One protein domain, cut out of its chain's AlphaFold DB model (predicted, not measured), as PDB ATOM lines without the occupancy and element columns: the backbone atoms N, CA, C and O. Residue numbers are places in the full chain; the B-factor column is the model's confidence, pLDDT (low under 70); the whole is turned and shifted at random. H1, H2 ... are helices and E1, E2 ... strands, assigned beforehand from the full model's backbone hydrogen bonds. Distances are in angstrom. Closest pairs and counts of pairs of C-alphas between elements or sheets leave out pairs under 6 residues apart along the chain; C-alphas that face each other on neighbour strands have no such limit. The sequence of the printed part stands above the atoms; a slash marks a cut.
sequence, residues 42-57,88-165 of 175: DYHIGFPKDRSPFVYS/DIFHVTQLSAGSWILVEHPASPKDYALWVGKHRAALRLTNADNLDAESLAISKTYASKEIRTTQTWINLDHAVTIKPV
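Overview. This is residues 42 to 57 and 88 to 165 of the 175 residues of an uncharacterized protein of Planctomycetes bacterium SV_7m_r (UniProt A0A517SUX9). A strongly twisted, curled sheet of five strands makes one end of the model, and the long helix H1 packs on it with residues 111 to 119 and then runs out past it; H2 folds back to H1 and makes the other end. The short strand E2 lies off the sheet, near the start of H1. The printed part has 94 residues, with the named elements E1, E2, E3, E4, H1, H2, E5 and E6 along the chain: two helices and six strands, a mixed class. The sheet's order is E5, E4, E3, E1, E6, all antiparallel. The whole is only just loose, close to compact, with a radius of gyration of the C-alphas of 15.0 A, and elongated, spanning 45 by 27 by 22 A.

Along the chain. In the sheet, E5 is residues 149 to 155, 19.0 A long; E4, residues 100 to 106, 19.2 A; E3, residues 89 to 95, 16.5 A; E1, residues 42 to 46, 12.9 A; and E6, residues 161 to 164, 10.3 A. E1 begins at C-alpha 42, (-19.820, -42.630, -39.856), and E6 ends at C-alpha 164, (-25.482, -41.005, -41.907). H1 is residues 109 to 125, 24.9 A long. H2 is residues 133 to 143, 15.2 A long, and begins at C-alpha 133, (-15.539, -62.391, -57.464). E2 is residues 55 to 57, 6.3 A long.

Arrangement. E5 and E6 are the edge strands. E5 and E4 are antiparallel at 151 degrees, with N 150 and O 105 at 2.8 A. E3 and E4 form a hairpin, with N 104 and O 91 at 2.8 A. E3 pairs with E4 over residues 91 to 95 and with E1 over residues 89 to 91, a staggered pairing; N 43 and O 90 are 2.9 A apart. E1 and E6 are antiparallel at 163 degrees, with N 44 and O 163 at 2.8 A. H1 and the sheet form two layers, a helix on one face of a sheet, with H1 at a height over the sheet of 9.8 A. On the local plane H1 runs slantwise to the strands, at 51 degrees to E3; it lies over E3 and, only just, over E4 and E1, with 3 C-alphas each. The closest C-alphas of H1 and E4 are those of Tyr 112 and Pro 106, 5.4 A apart. H1 and H2 touch, closest at the C-alphas of Lys 118 and Ala 143, 4.5 A, at a steep tilt of 46 degrees, opposite ways. H2 is not on the sheet. E2 pairs with no named strand; its closest C-alpha to H1 is that of Tyr 56, 6.4 A from that of Pro 109. Every O i to N i+4 pair is within hydrogen-bond range in H2, and 12 of 13 in H1.

Size, cuts and confidence. The C-alphas of Gly 98 and Ala 133 are the two farthest apart, 46.0 A. Residues 58 to 87 are not printed, and C-alphas 57 and 88 are 14.6 A apart across this cut. Of the links that are printed whole, none is long. The mean pLDDT of the printed part is 92.5, and no printed residue is under 70.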
ATOM      1  N   ASP A  42     -20.295 -43.667 -38.945       95.62
ATOM      2  CA  ASP A  42     -19.820 -42.630 -39.856       95.62
ATOM      3  C   ASP A  42     -20.961 -41.696 -40.272       95.62
ATOM      4  O   ASP A  42     -22.043 -42.140 -40.683       95.62
ATOM      5  N   TYR A  43     -20.701 -40.392 -40.222       96.12
ATOM      6  CA  TYR A  43     -21.657 -39.354 -40.600       96.12
ATOM      7  C   TYR A  43     -21.019 -38.342 -41.546       96.12
ATOM      8  O   TYR A  43     -19.841 -38.008 -41.425       96.12
ATOM      9  N   HIS A  44     -21.832 -37.808 -42.457       95.38
ATOM     10  CA  HIS A  44     -21.535 -36.537 -43.088       95.38
ATOM     11  C   HIS A  44     -21.896 -35.401 -42.130       95.38
ATOM     12  O   HIS A  44     -23.071 -35.259 -41.784       95.38
ATOM     13  N   ILE A  45     -20.913 -34.589 -41.747       95.44
ATOM     14  CA  ILE A  45     -21.085 -33.390 -40.922       95.44
ATOM     15  C   ILE A  45     -20.676 -32.182 -41.767       95.44
ATOM     16  O   ILE A  45     -19.504 -31.985 -42.085       95.44
ATOM     17  N   GLY A  46     -21.664 -31.394 -42.180       94.06
ATOM     18  CA  GLY A  46     -21.467 -30.211 -43.008       94.06
ATOM     19  C   GLY A  46     -21.424 -28.934 -42.178       94.06
ATOM     20  O   GLY A  46     -22.279 -28.708 -41.326       94.06
ATOM     21  N   PHE A  47     -20.476 -28.056 -42.493       94.06
ATOM     22  CA  PHE A  47     -20.347 -26.712 -41.921       94.06
ATOM     23  C   PHE A  47     -20.635 -25.644 -42.988       94.06
ATOM     24  O   PHE A  47     -20.603 -25.953 -44.186       94.06
ATOM     25  N   PRO A  48     -20.892 -24.378 -42.606       91.75
ATOM     26  CA  PRO A  48     -21.003 -23.291 -43.576       91.75
ATOM     27  C   PRO A  48     -19.729 -23.200 -44.433       91.75
ATOM     28  O   PRO A  48     -18.620 -23.347 -43.920       91.75
ATOM     29  N   LYS A  49     -19.871 -22.971 -45.747       84.19
ATOM     30  CA  LYS A  49     -18.749 -23.032 -46.712       84.19
ATOM     31  C   LYS A  49     -17.580 -22.107 -46.360       84.19
ATOM     32  O   LYS A  49     -16.438 -22.433 -46.650       84.19
ATOM     33  N   ASP A  50     -17.882 -20.964 -45.764       86.56
ATOM     34  CA  ASP A  50     -16.955 -19.913 -45.347       86.56
ATOM     35  C   ASP A  50     -16.370 -20.127 -43.941       86.56
ATOM     36  O   ASP A  50     -15.443 -19.425 -43.549       86.56
ATOM     37  N   ARG A  51     -16.905 -21.089 -43.176       85.25
ATOM     38  CA  ARG A  51     -16.557 -21.329 -41.766       85.25
ATOM     39  C   ARG A  51     -16.237 -22.787 -41.446       85.25
ATOM     40  O   ARG A  51     -16.151 -23.141 -40.275       85.25
ATOM     41  N   SER A  52     -16.067 -23.639 -42.455       89.31
ATOM     42  CA  SER A  52     -15.673 -25.029 -42.228       89.31
ATOM     43  C   SER A  52     -14.227 -25.087 -41.719       89.31
ATOM     44  O   SER A  52     -13.322 -24.660 -42.439       89.31
ATOM     45  N   PRO A  53     -13.978 -25.641 -40.518       86.69
ATOM     46  CA  PRO A  53     -12.616 -25.824 -40.018       86.69
ATOM     47  C   PRO A  53     -11.892 -26.978 -40.730       86.69
ATOM     48  O   PRO A  53     -10.682 -27.134 -40.590       86.69
ATOM     49  N   PHE A  54     -12.615 -27.769 -41.529       91.69
ATOM     50  CA  PHE A  54     -12.110 -28.945 -42.228       91.69
ATOM     51  C   PHE A  54     -11.992 -28.681 -43.730       91.69
ATOM     52  O   PHE A  54     -12.620 -29.347 -44.555       91.69
ATOM     53  N   VAL A  55     -11.193 -27.678 -44.095       91.31
ATOM     54  CA  VAL A  55     -10.862 -27.375 -45.491       91.31
ATOM     55  C   VAL A  55      -9.356 -27.418 -45.660       91.31
ATOM     56  O   VAL A  55      -8.628 -26.607 -45.095       91.31
ATOM     57  N   TYR A  56      -8.885 -28.340 -46.492       86.75
ATOM     58  CA  TYR A  56      -7.510 -28.310 -46.951       86.75
ATOM     59  C   TYR A  56      -7.416 -27.531 -48.252       86.75
ATOM     60  O   TYR A  56      -8.032 -27.904 -49.251       86.75
ATOM     61  N   SER A  57      -6.599 -26.485 -48.256       86.50
ATOM     62  CA  SER A  57      -6.239 -25.769 -49.472       86.50
ATOM     63  C   SER A  57      -4.822 -26.139 -49.881       86.50
ATOM     64  O   SER A  57      -3.899 -26.116 -49.067       86.50
ATOM     65  N   ASP A  88     -15.979 -33.855 -45.118       94.44
ATOM     66  CA  ASP A  88     -17.338 -33.916 -44.605       94.44
ATOM     67  C   ASP A  88     -17.685 -35.269 -43.977       94.44
ATOM     68  O   ASP A  88     -18.664 -35.317 -43.251       94.44
ATOM     69  N   ILE A  89     -16.896 -36.333 -44.173       96.19
ATOM     70  CA  ILE A  89     -17.114 -37.646 -43.539       96.19
ATOM     71  C   ILE A  89     -16.283 -37.786 -42.264       96.19
ATOM     72  O   ILE A  89     -15.051 -37.730 -42.316       96.19
ATOM     73  N   PHE A  90     -16.959 -38.089 -41.160       96.94
ATOM     74  CA  PHE A  90     -16.373 -38.245 -39.834       96.94
ATOM     75  C   PHE A  90     -16.843 -39.542 -39.176       96.94
ATOM     76  O   PHE A  90     -18.032 -39.862 -39.227       96.94
ATOM     77  N   HIS A  91     -15.923 -40.256 -38.530       97.19
ATOM     78  CA  HIS A  91     -16.234 -41.423 -37.708       97.19
ATOM     79  C   HIS A  91     -16.378 -40.996 -36.246       97.19
ATOM     80  O   HIS A  91     -15.445 -40.433 -35.679       97.19
ATOM     81  N   VAL A  92     -17.528 -41.234 -35.620       97.00
ATOM     82  CA  VAL A  92     -17.776 -40.805 -34.234       97.00
ATOM     83  C   VAL A  92     -17.128 -41.787 -33.266       97.00
ATOM     84  O   VAL A  92     -17.537 -42.943 -33.201       97.00
ATOM     85  N   THR A  93     -16.162 -41.334 -32.470       97.56
ATOM     86  CA  THR A  93     -15.475 -42.183 -31.479       97.56
ATOM     87  C   THR A  93     -15.958 -41.956 -30.055       97.56
ATOM     88  O   THR A  93     -15.888 -42.874 -29.241       97.56
ATOM     89  N   GLN A  94     -16.480 -40.768 -29.743       95.75
ATOM     90  CA  GLN A  94     -17.000 -40.456 -28.415       95.75
ATOM     91  C   GLN A  94     -18.109 -39.403 -28.482       95.75
ATOM     92  O   GLN A  94     -18.015 -38.433 -29.235       95.75
ATOM     93  N   LEU A  95     -19.134 -39.574 -27.645       93.12
ATOM     94  CA  LEU A  95     -20.136 -38.550 -27.346       93.12
ATOM     95  C   LEU A  95     -19.792 -37.913 -25.995       93.12
ATOM     96  O   LEU A  95     -19.412 -38.622 -25.060       93.12
ATOM     97  N   SER A  96     -19.896 -36.591 -25.901       89.88
ATOM     98  CA  SER A  96     -19.744 -35.841 -24.651       89.88
ATOM     99  C   SER A  96     -21.063 -35.168 -24.278       89.88
ATOM    100  O   SER A  96     -22.065 -35.301 -24.977       89.88
ATOM    101  N   ALA A  97     -21.057 -34.448 -23.162       83.25
ATOM    102  CA  ALA A  97     -22.174 -33.611 -22.765       83.25
ATOM    103  C   ALA A  97     -22.364 -32.415 -23.713       83.25
ATOM    104  O   ALA A  97     -21.390 -31.828 -24.199       83.25
ATOM    105  N   GLY A  98     -23.629 -32.039 -23.929       85.25
ATOM    106  CA  GLY A  98     -24.026 -31.006 -24.888       85.25
ATOM    107  C   GLY A  98     -23.737 -31.410 -26.337       85.25
ATOM    108  O   GLY A  98     -23.680 -32.590 -26.675       85.25
ATOM    109  N   SER A  99     -23.495 -30.420 -27.194       90.44
ATOM    110  CA  SER A  99     -23.272 -30.610 -28.635       90.44
ATOM    111  C   SER A  99     -21.846 -31.040 -29.020       90.44
ATOM    112  O   SER A  99     -21.470 -30.929 -30.185       90.44
ATOM    113  N   TRP A 100     -21.017 -31.522 -28.088       93.62
ATOM    114  CA  TRP A 100     -19.624 -31.891 -28.373       93.62
ATOM    115  C   TRP A 100     -19.445 -33.382 -28.659       93.62
ATOM    116  O   TRP A 100     -19.830 -34.240 -27.865       93.62
ATOM    117  N   ILE A 101     -18.758 -33.692 -29.760       95.69
ATOM    118  CA  ILE A 101     -18.385 -35.062 -30.131       95.69
ATOM    119  C   ILE A 101     -16.903 -35.160 -30.486       95.69
ATOM    120  O   ILE A 101     -16.327 -34.225 -31.049       95.69
ATOM    121  N   LEU A 102     -16.286 -36.299 -30.176       97.06
ATOM    122  CA  LEU A 102     -14.961 -36.643 -30.677       97.06
ATOM    123  C   LEU A 102     -15.138 -37.438 -31.961       97.06
ATOM    124  O   LEU A 102     -15.871 -38.434 -31.994       97.06
ATOM    125  N   VAL A 103     -14.454 -37.000 -33.011       97.38
ATOM    126  CA  VAL A 103     -14.484 -37.690 -34.292       97.38
ATOM    127  C   VAL A 103     -13.095 -38.003 -34.801       97.38
ATOM    128  O   VAL A 103     -12.148 -37.247 -34.588       97.38
ATOM    129  N   GLU A 104     -13.004 -39.096 -35.540       97.50
ATOM    130  CA  GLU A 104     -11.881 -39.419 -36.397       97.50
ATOM    131  C   GLU A 104     -12.124 -38.927 -37.819       97.50
ATOM    132  O   GLU A 104     -13.211 -39.070 -38.387       97.50
ATOM    133  N   HIS A 105     -11.070 -38.380 -38.413       95.69
ATOM    134  CA  HIS A 105     -11.040 -38.019 -39.821       95.69
ATOM    135  C   HIS A 105      -9.627 -38.177 -40.401       95.69
ATOM    136  O   HIS A 105      -8.644 -38.255 -39.660       95.69
ATOM    137  N   PRO A 106      -9.484 -38.216 -41.735       95.00
ATOM    138  CA  PRO A 106      -8.185 -38.296 -42.396       95.00
ATOM    139  C   PRO A 106      -7.237 -37.152 -42.029       95.00
ATOM    140  O   PRO A 106      -7.632 -35.983 -41.976       95.00
ATOM    141  N   ALA A 107      -5.962 -37.501 -41.835       91.44
ATOM    142  CA  ALA A 107      -4.910 -36.559 -41.455       91.44
ATOM    143  C   ALA A 107      -4.406 -35.683 -42.622       91.44
ATOM    144  O   ALA A 107      -3.664 -34.730 -42.398       91.44
ATOM    145  N   SER A 108      -4.762 -36.010 -43.871       89.00
ATOM    146  CA  SER A 108      -4.338 -35.255 -45.054       89.00
ATOM    147  C   SER A 108      -5.370 -35.306 -46.194       89.00
ATOM    148  O   SER A 108      -6.219 -36.205 -46.225       89.00
ATOM    149  N   PRO A 109      -5.279 -34.406 -47.196       84.25
ATOM    150  CA  PRO A 109      -6.148 -34.442 -48.379       84.25
ATOM    151  C   PRO A 109      -6.017 -35.739 -49.179       84.25
ATOM    152  O   PRO A 109      -6.996 -36.254 -49.717       84.25
ATOM    153  N   LYS A 110      -4.794 -36.279 -49.267       86.94
ATOM    154  CA  LYS A 110      -4.519 -37.538 -49.972       86.94
ATOM    155  C   LYS A 110      -5.209 -38.709 -49.273       86.94
ATOM    156  O   LYS A 110      -5.780 -39.572 -49.938       86.94
ATOM    157  N   ASP A 111      -5.195 -38.701 -47.945       92.06
ATOM    158  CA  ASP A 111      -5.868 -39.706 -47.125       92.06
ATOM    159  C   ASP A 111      -7.394 -39.575 -47.213       92.06
ATOM    160  O   ASP A 111      -8.096 -40.581 -47.152       92.06
ATOM    161  N   TYR A 112      -7.919 -38.368 -47.458       91.81
ATOM    162  CA  TYR A 112      -9.355 -38.147 -47.631       91.81
ATOM    163  C   TYR A 112      -9.944 -38.877 -48.843       91.81
ATOM    164  O   TYR A 112     -10.985 -39.523 -48.737       91.81
ATOM    165  N   ALA A 113      -9.258 -38.866 -49.988       89.75
ATOM    166  CA  ALA A 113      -9.711 -39.623 -51.158       89.75
ATOM    167  C   ALA A 113      -9.759 -41.138 -50.880       89.75
ATOM    168  O   ALA A 113     -10.708 -41.824 -51.271       89.75
ATOM    169  N   LEU A 114      -8.757 -41.660 -50.161       93.75
ATOM    170  CA  LEU A 114      -8.729 -43.058 -49.728       93.75
ATOM    171  C   LEU A 114      -9.862 -43.363 -48.743       93.75
ATOM    172  O   LEU A 114     -10.468 -44.428 -48.827       93.75
ATOM    173  N   TRP A 115     -10.173 -42.422 -47.853       95.00
ATOM    174  CA  TRP A 115     -11.220 -42.537 -46.841       95.00
ATOM    175  C   TRP A 115     -12.602 -42.649 -47.466       95.00
ATOM    176  O   TRP A 115     -13.339 -43.587 -47.164       95.00
ATOM    177  N   VAL A 116     -12.917 -41.777 -48.425       93.19
ATOM    178  CA  VAL A 116     -14.151 -41.876 -49.218       93.19
ATOM    179  C   VAL A 116     -14.204 -43.214 -49.965       93.19
ATOM    180  O   VAL A 116     -15.240 -43.880 -49.978       93.19
ATOM    181  N   GLY A 117     -13.083 -43.647 -50.557       92.75
ATOM    182  CA  GLY A 117     -12.974 -44.943 -51.233       92.75
ATOM    183  C   GLY A 117     -13.274 -46.131 -50.314       92.75
ATOM    184  O   GLY A 117     -14.035 -47.020 -50.699       92.75
ATOM    185  N   LYS A 118     -12.746 -46.113 -49.085       94.88
ATOM    186  CA  LYS A 118     -13.014 -47.114 -48.042       94.88
ATOM    187  C   LYS A 118     -14.505 -47.198 -47.707       94.88
ATOM    188  O   LYS A 118     -15.054 -48.296 -47.693       94.88
ATOM    189  N   HIS A 119     -15.175 -46.060 -47.516       94.50
ATOM    190  CA  HIS A 119     -16.609 -46.022 -47.197       94.50
ATOM    191  C   HIS A 119     -17.469 -46.533 -48.356       94.50
ATOM    192  O   HIS A 119     -18.371 -47.344 -48.153       94.50
ATOM    193  N   ARG A 120     -17.148 -46.135 -49.595       93.50
ATOM    194  CA  ARG A 120     -17.821 -46.665 -50.793       93.50
ATOM    195  C   ARG A 120     -17.664 -48.178 -50.904       93.50
ATOM    196  O   ARG A 120     -18.629 -48.872 -51.208       93.50
ATOM    197  N   ALA A 121     -16.461 -48.689 -50.658       93.44
ATOM    198  CA  ALA A 121     -16.187 -50.116 -50.699       93.44
ATOM    199  C   ALA A 121     -16.967 -50.873 -49.612       93.44
ATOM    200  O   ALA A 121     -17.627 -51.861 -49.924       93.44
ATOM    201  N   ALA A 122     -16.989 -50.365 -48.376       93.19
ATOM    202  CA  ALA A 122     -17.785 -50.934 -47.289       93.19
ATOM    203  C   ALA A 122     -19.289 -50.970 -47.624       93.19
ATOM    204  O   ALA A 122     -19.942 -51.992 -47.430       93.19
ATOM    205  N   LEU A 123     -19.830 -49.901 -48.219       91.88
ATOM    206  CA  LEU A 123     -21.228 -49.854 -48.657       91.88
ATOM    207  C   LEU A 123     -21.539 -50.798 -49.828       91.88
ATOM    208  O   LEU A 123     -22.665 -51.278 -49.938       91.88
ATOM    209  N   ARG A 124     -20.580 -51.084 -50.719       89.81
ATOM    210  CA  ARG A 124     -20.761 -52.121 -51.755       89.81
ATOM    211  C   ARG A 124     -20.880 -53.507 -51.135       89.81
ATOM    212  O   ARG A 124     -21.722 -54.290 -51.564       89.81
ATOM    213  N   LEU A 125     -20.089 -53.779 -50.099       91.88
ATOM    214  CA  LEU A 125     -20.084 -55.068 -49.408       91.88
ATOM    215  C   LEU A 125     -21.396 -55.374 -48.670       91.88
ATOM    216  O   LEU A 125     -21.643 -56.540 -48.382       91.88
ATOM    217  N   THR A 126     -22.273 -54.391 -48.425       90.00
ATOM    218  CA  THR A 126     -23.614 -54.673 -47.874       90.00
ATOM    219  C   THR A 126     -24.485 -55.488 -48.831       90.00
ATOM    220  O   THR A 126     -25.440 -56.111 -48.385       90.00
ATOM    221  N   ASN A 127     -24.176 -55.473 -50.134       85.81
ATOM    222  CA  ASN A 127     -24.856 -56.252 -51.172       85.81
ATOM    223  C   ASN A 127     -23.845 -57.178 -51.874       85.81
ATOM    224  O   ASN A 127     -23.814 -57.245 -53.103       85.81
ATOM    225  N   ALA A 128     -22.973 -57.836 -51.099       82.81
ATOM    226  CA  ALA A 128     -21.873 -58.650 -51.620       82.81
ATOM    227  C   ALA A 128     -22.322 -59.748 -52.602       82.81
ATOM    228  O   ALA A 128     -21.571 -60.063 -53.518       82.81
ATOM    229  N   ASP A 129     -23.540 -60.270 -52.446       85.19
ATOM    230  CA  ASP A 129     -24.093 -61.340 -53.290       85.19
ATOM    231  C   ASP A 129     -24.315 -60.913 -54.752       85.19
ATOM    232  O   ASP A 129     -24.360 -61.758 -55.643       85.19
ATOM    233  N   ASN A 130     -24.410 -59.604 -55.017       85.69
ATOM    234  CA  ASN A 130     -24.575 -59.052 -56.366       85.69
ATOM    235  C   ASN A 130     -23.237 -58.706 -57.043       85.69
ATOM    236  O   ASN A 130     -23.233 -58.137 -58.134       85.69
ATOM    237  N   LEU A 131     -22.104 -58.971 -56.386       87.94
ATOM    238  CA  LEU A 131     -20.777 -58.666 -56.912       87.94
ATOM    239  C   LEU A 131     -20.142 -59.924 -57.504       87.94
ATOM    240  O   LEU A 131     -20.151 -60.989 -56.888       87.94
ATOM    241  N   ASP A 132     -19.516 -59.783 -58.670       92.88
ATOM    242  CA  ASP A 132     -18.597 -60.804 -59.165       92.88
ATOM    243  C   ASP A 132     -17.379 -60.951 -58.222       92.88
ATOM    244  O   ASP A 132     -17.096 -60.096 -57.374       92.88
ATOM    245  N   ALA A 133     -16.645 -62.058 -58.361       92.56
ATOM    246  CA  ALA A 133     -15.539 -62.391 -57.464       92.56
ATOM    247  C   ALA A 133     -14.415 -61.338 -57.460       92.56
ATOM    248  O   ALA A 133     -13.809 -61.096 -56.412       92.56
ATOM    249  N   GLU A 134     -14.147 -60.697 -58.601       93.44
ATOM    250  CA  GLU A 134     -13.122 -59.661 -58.727       93.44
ATOM    251  C   GLU A 134     -13.572 -58.379 -58.015       93.44
ATOM    252  O   GLU A 134     -12.868 -57.868 -57.139       93.44
ATOM    253  N   SER A 135     -14.788 -57.913 -58.298       90.94
ATOM    254  CA  SER A 135     -15.415 -56.758 -57.648       90.94
ATOM    255  C   SER A 135     -15.522 -56.929 -56.131       90.94
ATOM    256  O   SER A 135     -15.293 -55.974 -55.372       90.94
ATOM    257  N   LEU A 136     -15.836 -58.142 -55.668       93.56
ATOM    258  CA  LEU A 136     -15.879 -58.493 -54.253       93.56
ATOM    259  C   LEU A 136     -14.484 -58.417 -53.617       93.56
ATOM    260  O   LEU A 136     -14.336 -57.823 -52.546       93.56
ATOM    261  N   ALA A 137     -13.465 -58.990 -54.263       94.44
ATOM    262  CA  ALA A 137     -12.087 -58.961 -53.776       94.44
ATOM    263  C   ALA A 137     -11.559 -57.523 -53.684       94.44
ATOM    264  O   ALA A 137     -11.074 -57.114 -52.626       94.44
ATOM    265  N   ILE A 138     -11.748 -56.727 -54.740       92.69
ATOM    266  CA  ILE A 138     -11.375 -55.310 -54.773       92.69
ATOM    267  C   ILE A 138     -12.077 -54.555 -53.639       92.69
ATOM    268  O   ILE A 138     -11.427 -53.851 -52.866       92.69
ATOM    269  N   SER A 139     -13.394 -54.721 -53.486       93.75
ATOM    270  CA  SER A 139     -14.154 -54.017 -52.445       93.75
ATOM    271  C   SER A 139     -13.686 -54.402 -51.036       93.75
ATOM    272  O   SER A 139     -13.538 -53.523 -50.189       93.75
ATOM    273  N   LYS A 140     -13.355 -55.676 -50.789       94.81
ATOM    274  CA  LYS A 140     -12.748 -56.111 -49.518       94.81
ATOM    275  C   LYS A 140     -11.410 -55.418 -49.262       94.81
ATOM    276  O   LYS A 140     -11.224 -54.878 -48.176       94.81
ATOM    277  N   THR A 141     -10.521 -55.368 -50.256       94.94
ATOM    278  CA  THR A 141      -9.208 -54.707 -50.138       94.94
ATOM    279  C   THR A 141      -9.326 -53.219 -49.811       94.94
ATOM    280  O   THR A 141      -8.577 -52.704 -48.984       94.94
ATOM    281  N   TYR A 142     -10.255 -52.501 -50.446       93.38
ATOM    282  CA  TYR A 142     -10.445 -51.076 -50.160       93.38
ATOM    283  C   TYR A 142     -11.125 -50.837 -48.806       93.38
ATOM    284  O   TYR A 142     -10.740 -49.906 -48.100       93.38
ATOM    285  N   ALA A 143     -12.099 -51.669 -48.425       94.12
ATOM    286  CA  ALA A 143     -12.807 -51.542 -47.152       94.12
ATOM    287  C   ALA A 143     -11.901 -51.822 -45.939       94.12
ATOM    288  O   ALA A 143     -12.058 -51.183 -44.900       94.12
ATOM    289  N   SER A 144     -10.925 -52.727 -46.071       94.06
ATOM    290  CA  SER A 144      -9.961 -53.046 -45.008       94.06
ATOM    291  C   SER A 144      -8.758 -52.103 -44.952       94.06
ATOM    292  O   SER A 144      -7.891 -52.270 -44.097       94.06
ATOM    293  N   LYS A 145      -8.678 -51.110 -45.847       93.50
ATOM    294  CA  LYS A 145      -7.519 -50.226 -45.921       93.50
ATOM    295  C   LYS A 145      -7.377 -49.403 -44.638       93.50
ATOM    296  O   LYS A 145      -8.285 -48.666 -44.238       93.50
ATOM    297  N   GLU A 146      -6.209 -49.510 -44.019       93.56
ATOM    298  CA  GLU A 146      -5.802 -48.623 -42.938       93.56
ATOM    299  C   GLU A 146      -5.408 -47.268 -43.521       93.56
ATOM    300  O   GLU A 146      -4.684 -47.167 -44.515       93.56
ATOM    301  N   ILE A 147      -5.951 -46.213 -42.927       94.69
ATOM    302  CA  ILE A 147      -5.768 -44.837 -43.370       94.69
ATOM    303  C   ILE A 147      -5.322 -44.057 -42.152       94.69
ATOM    304  O   ILE A 147      -5.886 -44.222 -41.072       94.69
ATOM    305  N   ARG A 148      -4.314 -43.204 -42.323       95.19
ATOM    306  CA  ARG A 148      -3.857 -42.346 -41.241       95.19
ATOM    307  C   ARG A 148      -4.963 -41.357 -40.873       95.19
ATOM    308  O   ARG A 148      -5.333 -40.497 -41.678       95.19
ATOM    309  N   THR A 149      -5.456 -41.471 -39.651       96.38
ATOM    310  CA  THR A 149      -6.471 -40.586 -39.086       96.38
ATOM    311  C   THR A 149      -5.875 -39.665 -38.028       96.38
ATOM    312  O   THR A 149      -4.734 -39.818 -37.580       96.38
ATOM    313  N   THR A 150      -6.652 -38.660 -37.665       96.31
ATOM    314  CA  THR A 150      -6.466 -37.830 -36.482       96.31
ATOM    315  C   THR A 150      -7.822 -37.661 -35.798       96.31
ATOM    316  O   THR A 150      -8.857 -37.929 -36.413       96.31
ATOM    317  N   GLN A 151      -7.804 -37.267 -34.529       97.38
ATOM    318  CA  GLN A 151      -8.994 -37.100 -33.705       97.38
ATOM    319  C   GLN A 151      -9.181 -35.631 -33.343       97.38
ATOM    320  O   GLN A 151      -8.238 -34.980 -32.893       97.38
ATOM    321  N   THR A 152     -10.403 -35.130 -33.510       96.50
ATOM    322  CA  THR A 152     -10.746 -33.727 -33.256       96.50
ATOM    323  C   THR A 152     -12.090 -33.636 -32.545       96.50
ATOM    324  O   THR A 152     -13.051 -34.303 -32.931       96.50
ATOM    325  N   TRP A 153     -12.166 -32.797 -31.509       96.25
ATOM    326  CA  TRP A 153     -13.435 -32.424 -30.885       96.25
ATOM    327  C   TRP A 153     -14.182 -31.423 -31.767       96.25
ATOM    328  O   TRP A 153     -13.625 -30.399 -32.164       96.25
ATOM    329  N   ILE A 154     -15.450 -31.706 -32.049       94.69
ATOM    330  CA  ILE A 154     -16.342 -30.864 -32.847       94.69
ATOM    331  C   ILE A 154     -17.537 -30.453 -31.994       94.69
ATOM    332  O   ILE A 154     -18.150 -31.302 -31.350       94.69
ATOM    333  N   ASN A 155     -17.899 -29.168 -32.054       93.25
ATOM    334  CA  ASN A 155     -19.191 -28.689 -31.576       93.25
ATOM    335  C   ASN A 155     -20.219 -28.712 -32.720       93.25
ATOM    336  O   ASN A 155     -20.057 -28.029 -33.737       93.25
ATOM    337  N   LEU A 156     -21.278 -29.493 -32.539       92.69
ATOM    338  CA  LEU A 156     -22.366 -29.702 -33.484       92.69
ATOM    339  C   LEU A 156     -23.338 -28.523 -33.580       92.69
ATOM    340  O   LEU A 156     -24.031 -28.429 -34.587       92.69
ATOM    341  N   ASP A 157     -23.315 -27.567 -32.646       92.25
ATOM    342  CA  ASP A 157     -24.087 -26.314 -32.753       92.25
ATOM    343  C   ASP A 157     -23.685 -25.481 -33.983       92.25
ATOM    344  O   ASP A 157     -24.418 -24.606 -34.444       92.25
ATOM    345  N   HIS A 158     -22.489 -25.734 -34.520       91.00
ATOM    346  CA  HIS A 158     -21.976 -25.081 -35.719       91.00
ATOM    347  C   HIS A 158     -22.187 -25.903 -36.998       91.00
ATOM    348  O   HIS A 158     -21.883 -25.414 -38.091       91.00
ATOM    349  N   ALA A 159     -22.696 -27.133 -36.886       93.25
ATOM    350  CA  ALA A 159     -23.020 -27.962 -38.035       93.25
ATOM    351  C   ALA A 159     -24.335 -27.488 -38.675       93.25
ATOM    352  O   ALA A 159     -25.326 -27.216 -38.006       93.25
ATOM    353  N   VAL A 160     -24.349 -27.401 -40.003       93.56
ATOM    354  CA  VAL A 160     -25.547 -27.068 -40.795       93.56
ATOM    355  C   VAL A 160     -26.284 -28.336 -41.212       93.56
ATOM    356  O   VAL A 160     -27.500 -28.328 -41.378       93.56
ATOM    357  N   THR A 161     -25.551 -29.432 -41.410       93.31
ATOM    358  CA  THR A 161     -26.123 -30.726 -41.777       93.31
ATOM    359  C   THR A 161     -25.402 -31.850 -41.056       93.31
ATOM    360  O   THR A 161     -24.181 -31.835 -40.918       93.31
ATOM    361  N   ILE A 162     -26.169 -32.845 -40.615       94.31
ATOM    362  CA  ILE A 162     -25.653 -34.094 -40.063       94.31
ATOM    363  C   ILE A 162     -26.502 -35.213 -40.656       94.31
ATOM    364  O   ILE A 162     -27.724 -35.200 -40.522       94.31
ATOM    365  N   LYS A 163     -25.882 -36.163 -41.356       93.75
ATOM    366  CA  LYS A 163     -26.586 -37.317 -41.936       93.75
ATOM    367  C   LYS A 163     -25.703 -38.564 -41.924       93.75
ATOM    368  O   LYS A 163     -24.491 -38.420 -42.073       93.75
ATOM    369  N   PRO A 164     -26.261 -39.775 -41.781       93.44
ATOM    370  CA  PRO A 164     -25.482 -41.005 -41.907       93.44
ATOM    371  C   PRO A 164     -24.788 -41.107 -43.270       93.44
ATOM    372  O   PRO A 164     -25.306 -40.609 -44.277       93.44
ATOM    373  N   VAL A 165     -23.636 -41.777 -43.321       93.31
ATOM    374  CA  VAL A 165     -23.020 -42.164 -44.597       93.31
ATOM    375  C   VAL A 165     -23.835 -43.299 -45.228       93.31
ATOM    376  O   VAL A 165     -24.010 -44.361 -44.633       93.31
TER     377      VAL A 165